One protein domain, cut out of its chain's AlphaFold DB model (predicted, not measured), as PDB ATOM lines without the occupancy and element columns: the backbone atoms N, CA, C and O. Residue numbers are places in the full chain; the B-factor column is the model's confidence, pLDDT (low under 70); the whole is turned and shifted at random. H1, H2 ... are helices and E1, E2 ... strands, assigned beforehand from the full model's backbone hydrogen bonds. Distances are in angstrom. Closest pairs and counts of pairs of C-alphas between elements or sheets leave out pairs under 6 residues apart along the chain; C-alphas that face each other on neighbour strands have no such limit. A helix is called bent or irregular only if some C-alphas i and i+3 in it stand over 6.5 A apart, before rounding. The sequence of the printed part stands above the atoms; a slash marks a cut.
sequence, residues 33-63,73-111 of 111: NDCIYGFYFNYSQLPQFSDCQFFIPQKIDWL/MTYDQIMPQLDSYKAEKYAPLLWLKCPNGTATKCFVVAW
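What this domain is: This is residues 33 to 63 and 73 to 111 of the 111 residues of an uncharacterized protein of Psychroserpens sp. NJDZ02 (UniProt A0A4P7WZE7). A strongly twisted sheet of four strands, E1 E4 E3 E2, has two helices, H1 and H2, packed on it side by side. The printed part has 70 residues, in the order E1, H1, E2, H2, E3, E4. The sheet is mixed, and the class is mixed, helices and strands. The whole is compact, with a radius of gyration of the C-alphas of 11.7 A and spans of 33 by 25 by 21 A.

Where its parts are: E1, residues 36 to 42, begins at C-alpha 36 (233.120, 149.196, 218.670) and is 18.5 A long. E4, residues 103 to 109, is 18.9 A long and ends at C-alpha 109 (241.798, 135.998, 226.889). E3 is residues 93 to 97, 13.1 A; E2 is residues 53 to 55, 7.2 A. H2, residues 75 to 87, is 18.0 A, and H1, residues 43 to 49, is 10.6 A. Both helices are irregular: C-alphas 44 and 47 are 7.2 A apart, C-alphas 77 and 80 7.0 A.

How they stand to each other: E1 and E4 are parallel, with N 41 and O 107 at 3.0 A. The hairpin E3 and E4 is antiparallel, with N 94 and O 106 at 2.7 A. E3 and E2 are antiparallel, with N 95 and O 55 at 2.8 A. E1, H1, E2 form a split strand-helix-strand unit, two strands of one sheet that follow each other among the strands, are not neighbours and have a helix between them in the chain, with E4 and E3 between them in the sheet; its crossover is right-handed. H1 and H2 are on one face of the sheet, making two layers. The closest C-alphas of H1 and E4 are Tyr 43 and Val 108, 6.0 A; of E2 and H2, Gln 53 and Tyr 75, 6.5 A. H1 and H2 are close but not clearly touching, Phe 49 and Tyr 75 having the closest C-alphas at 7.5 A, with a shallow tilt of 13 degrees, opposite ways. Of O i to N i+4 pairs, H1 has 0 of 3 within hydrogen-bond range, with 3 of 4 O i to N i+3 pairs; H2 has 7 of 9.

The domain as a whole: The C-alphas of Asn 33 and Pro 80, the two farthest apart, are 34.6 A apart. Residues 64 to 72 are not printed; C-alphas 63 and 73 are 20.3 A apart across the cut. Of the links printed whole, each is tight. No printed residue is under 70 in pLDDT.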
ATOM      1  N   ASN A  33     227.373 150.905 215.590       91.12
ATOM      2  CA  ASN A  33     228.716 150.444 215.232       91.12
ATOM      3  C   ASN A  33     229.818 151.363 215.780       91.12
ATOM      4  O   ASN A  33     230.922 150.884 216.022       91.12
ATOM      5  N   ASP A  34     229.503 152.623 216.107       90.94
ATOM      6  CA  ASP A  34     230.429 153.533 216.802       90.94
ATOM      7  C   ASP A  34     230.727 153.072 218.240       90.94
ATOM      8  O   ASP A  34     231.618 153.594 218.905       90.94
ATOM      9  N   CYS A  35     229.979 152.085 218.750       91.56
ATOM     10  CA  CYS A  35     230.267 151.442 220.024       91.56
ATOM     11  C   CYS A  35     231.346 150.358 219.926       91.56
ATOM     12  O   CYS A  35     231.640 149.753 220.950       91.56
ATOM     13  N   ILE A  36     231.953 150.086 218.765       93.62
ATOM     14  CA  ILE A  36     233.120 149.196 218.670       93.62
ATOM     15  C   ILE A  36     234.370 149.975 219.104       93.62
ATOM     16  O   ILE A  36     234.824 150.870 218.400       93.62
ATOM     17  N   TYR A  37     234.925 149.634 220.269       93.31
ATOM     18  CA  TYR A  37     236.043 150.359 220.903       93.31
ATOM     19  C   TYR A  37     237.377 149.612 220.843       93.31
ATOM     20  O   TYR A  37     238.406 150.132 221.277       93.31
ATOM     21  N   GLY A  38     237.368 148.379 220.351       95.69
ATOM     22  CA  GLY A  38     238.557 147.552 220.321       95.69
ATOM     23  C   GLY A  38     238.247 146.109 219.984       95.69
ATOM     24  O   GLY A  38     237.184 145.776 219.451       95.69
ATOM     25  N   PHE A  39     239.184 145.236 220.328       97.50
ATOM     26  CA  PHE A  39     239.078 143.813 220.042       97.50
ATOM     27  C   PHE A  39     239.519 142.937 221.209       97.50
ATOM     28  O   PHE A  39     240.017 143.418 222.220       97.50
ATOM     29  N   TYR A  40     239.361 141.630 221.074       97.88
ATOM     30  CA  TYR A  40     239.975 140.658 221.970       97.88
ATOM     31  C   TYR A  40     240.743 139.598 221.183       97.88
ATOM     32  O   TYR A  40     240.387 139.274 220.048       97.88
ATOM     33  N   PHE A  41     241.797 139.055 221.784       97.56
ATOM     34  CA  PHE A  41     242.644 138.025 221.182       97.56
ATOM     35  C   PHE A  41     243.132 137.028 222.237       97.56
ATOM     36  O   PHE A  41     243.238 137.349 223.420       97.56
ATOM     37  N   ASN A  42     243.419 135.798 221.824       96.38
ATOM     38  CA  ASN A  42     243.894 134.763 222.737       96.38
ATOM     39  C   ASN A  42     245.374 134.960 223.099       96.38
ATOM     40  O   ASN A  42     246.145 135.431 222.270       96.38
ATOM     41  N   TYR A  43     245.807 134.519 224.285       95.31
ATOM     42  CA  TYR A  43     247.231 134.530 224.668       95.31
ATOM     43  C   TYR A  43     248.155 133.882 223.618       95.31
ATOM     44  O   TYR A  43     249.279 134.336 223.441       95.31
ATOM     45  N   SER A  44     247.695 132.866 222.881       94.75
ATOM     46  CA  SER A  44     248.457 132.263 221.770       94.75
ATOM     47  C   SER A  44     248.772 133.233 220.622       94.75
ATOM     48  O   SER A  44     249.724 133.016 219.879       94.75
ATOM     49  N   GLN A  45     247.998 134.310 220.480       96.31
ATOM     50  CA  GLN A  45     248.190 135.357 219.477       96.31
ATOM     51  C   GLN A  45     249.050 136.516 219.996       96.31
ATOM     52  O   GLN A  45     249.430 137.373 219.205       96.31
ATOM     53  N   LEU A  46     249.390 136.543 221.292       95.75
ATOM     54  CA  LEU A  46     250.199 137.599 221.903       95.75
ATOM     55  C   LEU A  46     251.535 137.849 221.170       95.75
ATOM     56  O   LEU A  46     251.845 139.021 220.959       95.75
ATOM     57  N   PRO A  47     252.272 136.827 220.672       96.94
ATOM     58  CA  PRO A  47     253.507 137.050 219.915       96.94
ATOM     59  C   PRO A  47     253.348 137.907 218.649       96.94
ATOM     60  O   PRO A  47     254.326 138.487 218.194       96.94
ATOM     61  N   GLN A  48     252.137 138.041 218.088       96.75
ATOM     62  CA  GLN A  48     251.874 138.931 216.941       96.75
ATOM     63  C   GLN A  48     252.041 140.419 217.296       96.75
ATOM     64  O   GLN A  48     252.095 141.266 216.410       96.75
ATOM     65  N   PHE A  49     252.119 140.729 218.590       97.06
ATOM     66  CA  PHE A  49     252.258 142.072 219.131       97.06
ATOM     67  C   PHE A  49     253.632 142.289 219.787       97.06
ATOM     68  O   PHE A  49     253.762 143.168 220.635       97.06
ATOM     69  N   SER A  50     254.658 141.513 219.412       97.56
ATOM     70  CA  SER A  50     256.019 141.615 219.973       97.56
ATOM     71  C   SER A  50     256.614 143.019 219.884       97.56
ATOM     72  O   SER A  50     257.281 143.474 220.809       97.56
ATOM     73  N   ASP A  51     256.323 143.723 218.790       97.75
ATOM     74  CA  ASP A  51     256.858 145.061 218.528       97.75
ATOM     75  C   ASP A  51     255.957 146.169 219.099       97.75
ATOM     76  O   ASP A  51     256.239 147.357 218.953       97.75
ATOM     77  N   CYS A  52     254.837 145.801 219.727       97.75
ATOM     78  CA  CYS A  52     253.916 146.750 220.332       97.75
ATOM     79  C   CYS A  52     254.330 147.097 221.762       97.75
ATOM     80  O   CYS A  52     255.094 146.397 222.429       97.75
ATOM     81  N   GLN A  53     253.764 148.196 222.245       97.88
ATOM     82  CA  GLN A  53     253.824 148.575 223.643       97.88
ATOM     83  C   GLN A  53     252.455 148.422 224.294       97.88
ATOM     84  O   GLN A  53     251.416 148.507 223.634       97.88
ATOM     85  N   PHE A  54     252.459 148.228 225.605       98.12
ATOM     86  CA  PHE A  54     251.290 147.841 226.364       98.12
ATOM     87  C   PHE A  54     251.139 148.661 227.642       98.12
ATOM     88  O   PHE A  54     252.118 149.097 228.246       98.12
ATOM     89  N   PHE A  55     249.903 148.813 228.096       97.81
ATOM     90  CA  PHE A  55     249.585 149.318 229.425       97.81
ATOM     91  C   PHE A  55     248.367 148.573 229.970       97.81
ATOM     92  O   PHE A  55     247.438 148.272 229.219       97.81
ATOM     93  N   ILE A  56     248.372 148.261 231.267       97.00
ATOM     94  CA  ILE A  56     247.259 147.585 231.940       97.00
ATOM     95  C   ILE A  56     246.562 148.601 232.851       97.00
ATOM     96  O   ILE A  56     247.034 148.830 233.968       97.00
ATOM     97  N   PRO A  57     245.462 149.234 232.408       96.00
ATOM     98  CA  PRO A  57     244.694 150.127 233.264       96.00
ATOM     99  C   PRO A  57     244.040 149.371 234.421       96.00
ATOM    100  O   PRO A  57     243.650 148.203 234.304       96.00
ATOM    101  N   GLN A  58     243.831 150.078 235.531       94.25
ATOM    102  CA  GLN A  58     243.008 149.564 236.619       94.25
ATOM    103  C   GLN A  58     241.558 149.398 236.158       94.25
ATOM    104  O   GLN A  58     241.079 150.103 235.273       94.25
ATOM    105  N   LYS A  59     240.817 148.480 236.789       91.44
ATOM    106  CA  LYS A  59     239.433 148.165 236.395       91.44
ATOM    107  C   LYS A  59     238.492 149.374 236.427       91.44
ATOM    108  O   LYS A  59     237.597 149.470 235.593       91.44
ATOM    109  N   ILE A  60     238.707 150.290 237.371       93.12
ATOM    110  CA  ILE A  60     237.943 151.540 237.484       93.12
ATOM    111  C   ILE A  60     238.158 152.474 236.280       93.12
ATOM    112  O   ILE A  60     237.259 153.237 235.939       93.12
ATOM    113  N   ASP A  61     239.290 152.336 235.588       92.56
ATOM    114  CA  ASP A  61     239.720 153.202 234.490       92.56
ATOM    115  C   ASP A  61     239.410 152.615 233.107       92.56
ATOM    116  O   ASP A  61     239.705 153.227 232.084       92.56
ATOM    117  N   TRP A  62     238.788 151.434 233.029       94.06
ATOM    118  CA  TRP A  62     238.518 150.762 231.749       94.06
ATOM    119  C   TRP A  62     237.697 151.610 230.773       94.06
ATOM    120  O   TRP A  62     237.868 151.510 229.555       94.06
ATOM    121  N   LEU A  63     236.826 152.469 231.304       91.12
ATOM    122  CA  LEU A  63     235.981 153.348 230.504       91.12
ATOM    123  C   LEU A  63     236.697 154.618 230.029       91.12
ATOM    124  O   LEU A  63     236.190 155.235 229.096       91.12
ATOM    125  N   MET A  73     254.818 149.685 228.647       98.31
ATOM    126  CA  MET A  73     255.648 148.497 228.797       98.31
ATOM    127  C   MET A  73     255.892 147.848 227.437       98.31
ATOM    128  O   MET A  73     255.002 147.780 226.595       98.31
ATOM    129  N   THR A  74     257.099 147.349 227.216       98.19
ATOM    130  CA  THR A  74     257.419 146.465 226.087       98.19
ATOM    131  C   THR A  74     256.799 145.080 226.281       98.19
ATOM    132  O   THR A  74     256.328 144.743 227.370       98.19
ATOM    133  N   TYR A  75     256.836 144.262 225.229       98.00
ATOM    134  CA  TYR A  75     256.417 142.864 225.278       98.00
ATOM    135  C   TYR A  75     257.064 142.097 226.445       98.00
ATOM    136  O   TYR A  75     256.361 141.540 227.285       98.00
ATOM    137  N   ASP A  76     258.391 142.150 226.574       97.94
ATOM    138  CA  ASP A  76     259.103 141.420 227.632       97.94
ATOM    139  C   ASP A  76     258.757 141.928 229.038       97.94
ATOM    140  O   ASP A  76     258.708 141.154 229.993       97.94
ATOM    141  N   GLN A  77     258.475 143.227 229.173       98.31
ATOM    142  CA  GLN A  77     258.119 143.836 230.455       98.31
ATOM    143  C   GLN A  77     256.711 143.453 230.924       98.31
ATOM    144  O   GLN A  77     256.504 143.299 232.126       98.31
ATOM    145  N   ILE A  78     255.745 143.306 230.010       98.00
ATOM    146  CA  ILE A  78     254.356 143.004 230.382       98.00
ATOM    147  C   ILE A  78     254.112 141.499 230.602       98.00
ATOM    148  O   ILE A  78     253.222 141.124 231.371       98.00
ATOM    149  N   MET A  79     254.914 140.631 229.973       97.38
ATOM    150  CA  MET A  79     254.742 139.171 230.009       97.38
ATOM    151  C   MET A  79     254.571 138.579 231.422       97.38
ATOM    152  O   MET A  79     253.586 137.869 231.626       97.38
ATOM    153  N   PRO A  80     255.408 138.902 232.432       97.62
ATOM    154  CA  PRO A  80     255.261 138.325 233.775       97.62
ATOM    155  C   PRO A  80     253.893 138.597 234.424       97.62
ATOM    156  O   PRO A  80     253.334 137.750 235.128       97.62
ATOM    157  N   GLN A  81     253.334 139.785 234.180       97.25
ATOM    158  CA  GLN A  81     252.027 140.172 234.704       97.25
ATOM    159  C   GLN A  81     250.897 139.460 233.952       97.25
ATOM    160  O   GLN A  81     249.948 138.971 234.567       97.25
ATOM    161  N   LEU A  82     251.018 139.353 232.629       97.06
ATOM    162  CA  LEU A  82     250.071 138.617 231.793       97.06
ATOM    163  C   LEU A  82     250.054 137.118 232.113       97.06
ATOM    164  O   LEU A  82     248.979 136.527 232.157       97.06
ATOM    165  N   ASP A  83     251.202 136.512 232.410       96.19
ATOM    166  CA  ASP A  83     251.280 135.105 232.814       96.19
ATOM    167  C   ASP A  83     250.556 134.850 234.142       96.19
ATOM    168  O   ASP A  83     249.835 133.858 234.281       96.19
ATOM    169  N   SER A  84     250.674 135.785 235.088       96.62
ATOM    170  CA  SER A  84     249.949 135.731 236.362       96.62
ATOM    171  C   SER A  84     248.434 135.825 236.137       96.62
ATOM    172  O   SER A  84     247.679 134.975 236.608       96.62
ATOM    173  N   TYR A  85     247.977 136.775 235.315       96.31
ATOM    174  CA  TYR A  85     246.561 136.888 234.953       96.31
ATOM    175  C   TYR A  85     246.032 135.673 234.198       96.31
ATOM    176  O   TYR A  85     244.914 135.221 234.455       96.31
ATOM    177  N   LYS A  86     246.832 135.089 233.306       95.81
ATOM    178  CA  LYS A  86     246.483 133.850 232.613       95.81
ATOM    179  C   LYS A  86     246.262 132.703 233.598       95.81
ATOM    180  O   LYS A  86     245.263 131.994 233.475       95.81
ATOM    181  N   ALA A  87     247.154 132.535 234.576       95.50
ATOM    182  CA  ALA A  87     247.033 131.506 235.609       95.50
ATOM    183  C   ALA A  87     245.770 131.694 236.469       95.50
ATOM    184  O   ALA A  87     245.089 130.724 236.801       95.50
ATOM    185  N   GLU A  88     245.407 132.945 236.748       94.62
ATOM    186  CA  GLU A  88     244.189 133.324 237.474       94.62
ATOM    187  C   GLU A  88     242.909 133.256 236.622       94.62
ATOM    188  O   GLU A  88     241.814 133.506 237.127       94.62
ATOM    189  N   LYS A  89     243.017 132.914 235.329       92.56
ATOM    190  CA  LYS A  89     241.918 132.979 234.346       92.56
ATOM    191  C   LYS A  89     241.290 134.375 234.259       92.56
ATOM    192  O   LYS A  89     240.101 134.523 233.969       92.56
ATOM    193  N   TYR A  90     242.098 135.401 234.498       94.00
ATOM    194  CA  TYR A  90     241.720 136.795 234.384       94.00
ATOM    195  C   TYR A  90     241.989 137.307 232.965       94.00
ATOM    196  O   TYR A  90     243.053 137.076 232.387       94.00
ATOM    197  N   ALA A  91     241.007 138.012 232.403       96.50
ATOM    198  CA  ALA A  91     241.107 138.676 231.107       96.50
ATOM    199  C   ALA A  91     241.292 140.189 231.324       96.50
ATOM    200  O   ALA A  91     240.295 140.901 231.498       96.50
ATOM    201  N   PRO A  92     242.539 140.693 231.375       97.19
ATOM    202  CA  PRO A  92     242.795 142.115 231.562       97.19
ATOM    203  C   PRO A  92     242.439 142.906 230.300       97.19
ATOM    204  O   PRO A  92     242.647 142.439 229.175       97.19
ATOM    205  N   LEU A  93     241.954 144.135 230.498       97.88
ATOM    206  CA  LEU A  93     241.971 145.143 229.443       97.88
ATOM    207  C   LEU A  93     243.407 145.642 229.294       97.88
ATOM    208  O   LEU A  93     244.070 145.942 230.285       97.88
ATOM    209  N   LEU A  94     243.859 145.741 228.055       97.69
ATOM    210  CA  LEU A  94     245.138 146.287 227.653       97.69
ATOM    211  C   LEU A  94     244.886 147.526 226.804       97.69
ATOM    212  O   LEU A  94     243.971 147.572 225.978       97.69
ATOM    213  N   TRP A  95     245.732 148.524 226.977       97.50
ATOM    214  CA  TRP A  95     245.987 149.491 225.925       97.50
ATOM    215  C   TRP A  95     247.161 148.970 225.117       97.50
ATOM    216  O   TRP A  95     248.191 148.614 225.683       97.50
ATOM    217  N   LEU A  96     246.986 148.902 223.806       97.06
ATOM    218  CA  LEU A  96     247.963 148.391 222.860       97.06
ATOM    219  C   LEU A  96     248.357 149.524 221.925       97.06
ATOM    220  O   LEU A  96     247.490 150.100 221.268       97.06
ATOM    221  N   LYS A  97     249.650 149.821 221.846       97.19
ATOM    222  CA  LYS A  97     250.216 150.829 220.954       97.19
ATOM    223  C   LYS A  97     251.148 150.166 219.950       97.19
ATOM    224  O   LYS A  97     252.172 149.598 220.324       97.19
ATOM    225  N   CYS A  98     250.794 150.257 218.677       95.50
ATOM    226  CA  CYS A  98     251.558 149.698 217.573       95.50
ATOM    227  C   CYS A  98     252.724 150.623 217.161       95.50
ATOM    228  O   CYS A  98     252.645 151.840 217.363       95.50
ATOM    229  N   PRO A  99     253.771 150.090 216.497       95.25
ATOM    230  CA  PRO A  99     254.901 150.881 215.996       95.25
ATOM    231  C   PRO A  99     254.517 152.035 215.061       95.25
ATOM    232  O   PRO A  99     255.197 153.055 215.013       95.25
ATOM    233  N   ASN A 100     253.407 151.897 214.331       93.62
ATOM    234  CA  ASN A 100     252.876 152.937 213.445       93.62
ATOM    235  C   ASN A 100     252.199 154.105 214.194       93.62
ATOM    236  O   ASN A 100     251.671 155.010 213.554       93.62
ATOM    237  N   GLY A 101     252.189 154.082 215.529       90.75
ATOM    238  CA  GLY A 101     251.595 155.110 216.379       90.75
ATOM    239  C   GLY A 101     250.117 154.891 216.702       90.75
ATOM    240  O   GLY A 101     249.587 155.593 217.563       90.75
ATOM    241  N   THR A 102     249.452 153.914 216.078       92.81
ATOM    242  CA  THR A 102     248.054 153.594 216.381       92.81
ATOM    243  C   THR A 102     247.948 152.961 217.762       92.81
ATOM    244  O   THR A 102     248.651 151.996 218.060       92.81
ATOM    245  N   ALA A 103     247.031 153.469 218.584       94.88
ATOM    246  CA  ALA A 103     246.704 152.893 219.878       94.88
ATOM    247  C   ALA A 103     245.238 152.443 219.921       94.88
ATOM    248  O   ALA A 103     244.362 153.084 219.345       94.88
ATOM    249  N   THR A 104     244.978 151.329 220.597       95.50
ATOM    250  CA  THR A 104     243.644 150.734 220.738       95.50
ATOM    251  C   THR A 104     243.488 150.097 222.110       95.50
ATOM    252  O   THR A 104     244.471 149.766 222.773       95.50
ATOM    253  N   LYS A 105     242.242 149.876 222.529       97.06
ATOM    254  CA  LYS A 105     241.943 148.986 223.649       97.06
ATOM    255  C   LYS A 105     241.799 147.559 223.143       97.06
ATOM    256  O   LYS A 105     241.280 147.331 222.045       97.06
ATOM    257  N   CYS A 106     242.204 146.596 223.951       97.69
ATOM    258  CA  CYS A 106     241.921 145.199 223.684       97.69
ATOM    259  C   CYS A 106     241.861 144.363 224.961       97.69
ATOM    260  O   CYS A 106     242.311 144.793 226.013       97.69
ATOM    261  N   PHE A 107     241.299 143.164 224.868       98.12
ATOM    262  CA  PHE A 107     241.413 142.151 225.915       98.12
ATOM    263  C   PHE A 107     242.309 141.011 225.446       98.12
ATOM    264  O   PHE A 107     242.200 140.569 224.301       98.12
ATOM    265  N   VAL A 108     243.133 140.491 226.353       97.50
ATOM    266  CA  VAL A 108     243.795 139.196 226.165       97.50
ATOM    267  C   VAL A 108     243.063 138.134 226.983       97.50
ATOM    268  O   VAL A 108     242.754 138.332 228.157       97.50
ATOM    269  N   VAL A 109     242.715 137.018 226.347       96.44
ATOM    270  CA  VAL A 109     241.798 135.998 226.889       96.44
ATOM    271  C   VAL A 109     242.429 134.607 226.857       96.44
ATOM    272  O   VAL A 109     243.182 134.285 225.940       96.44
ATOM    273  N   ALA A 110     242.135 133.782 227.868       88.50
ATOM    274  CA  ALA A 110     242.848 132.529 228.160       88.50
ATOM    275  C   ALA A 110     242.105 131.226 227.809       88.50
ATOM    276  O   ALA A 110     242.567 130.169 228.233       88.50
ATOM    277  N   TRP A 111     240.973 131.283 227.097       71.50
ATOM    278  CA  TRP A 111     240.256 130.068 226.674       71.50
ATOM    279  C   TRP A 111     241.103 129.132 225.812       71.50
ATOM    280  O   TRP A 111     241.933 129.640 225.019       71.50
TER     281      TRP A 111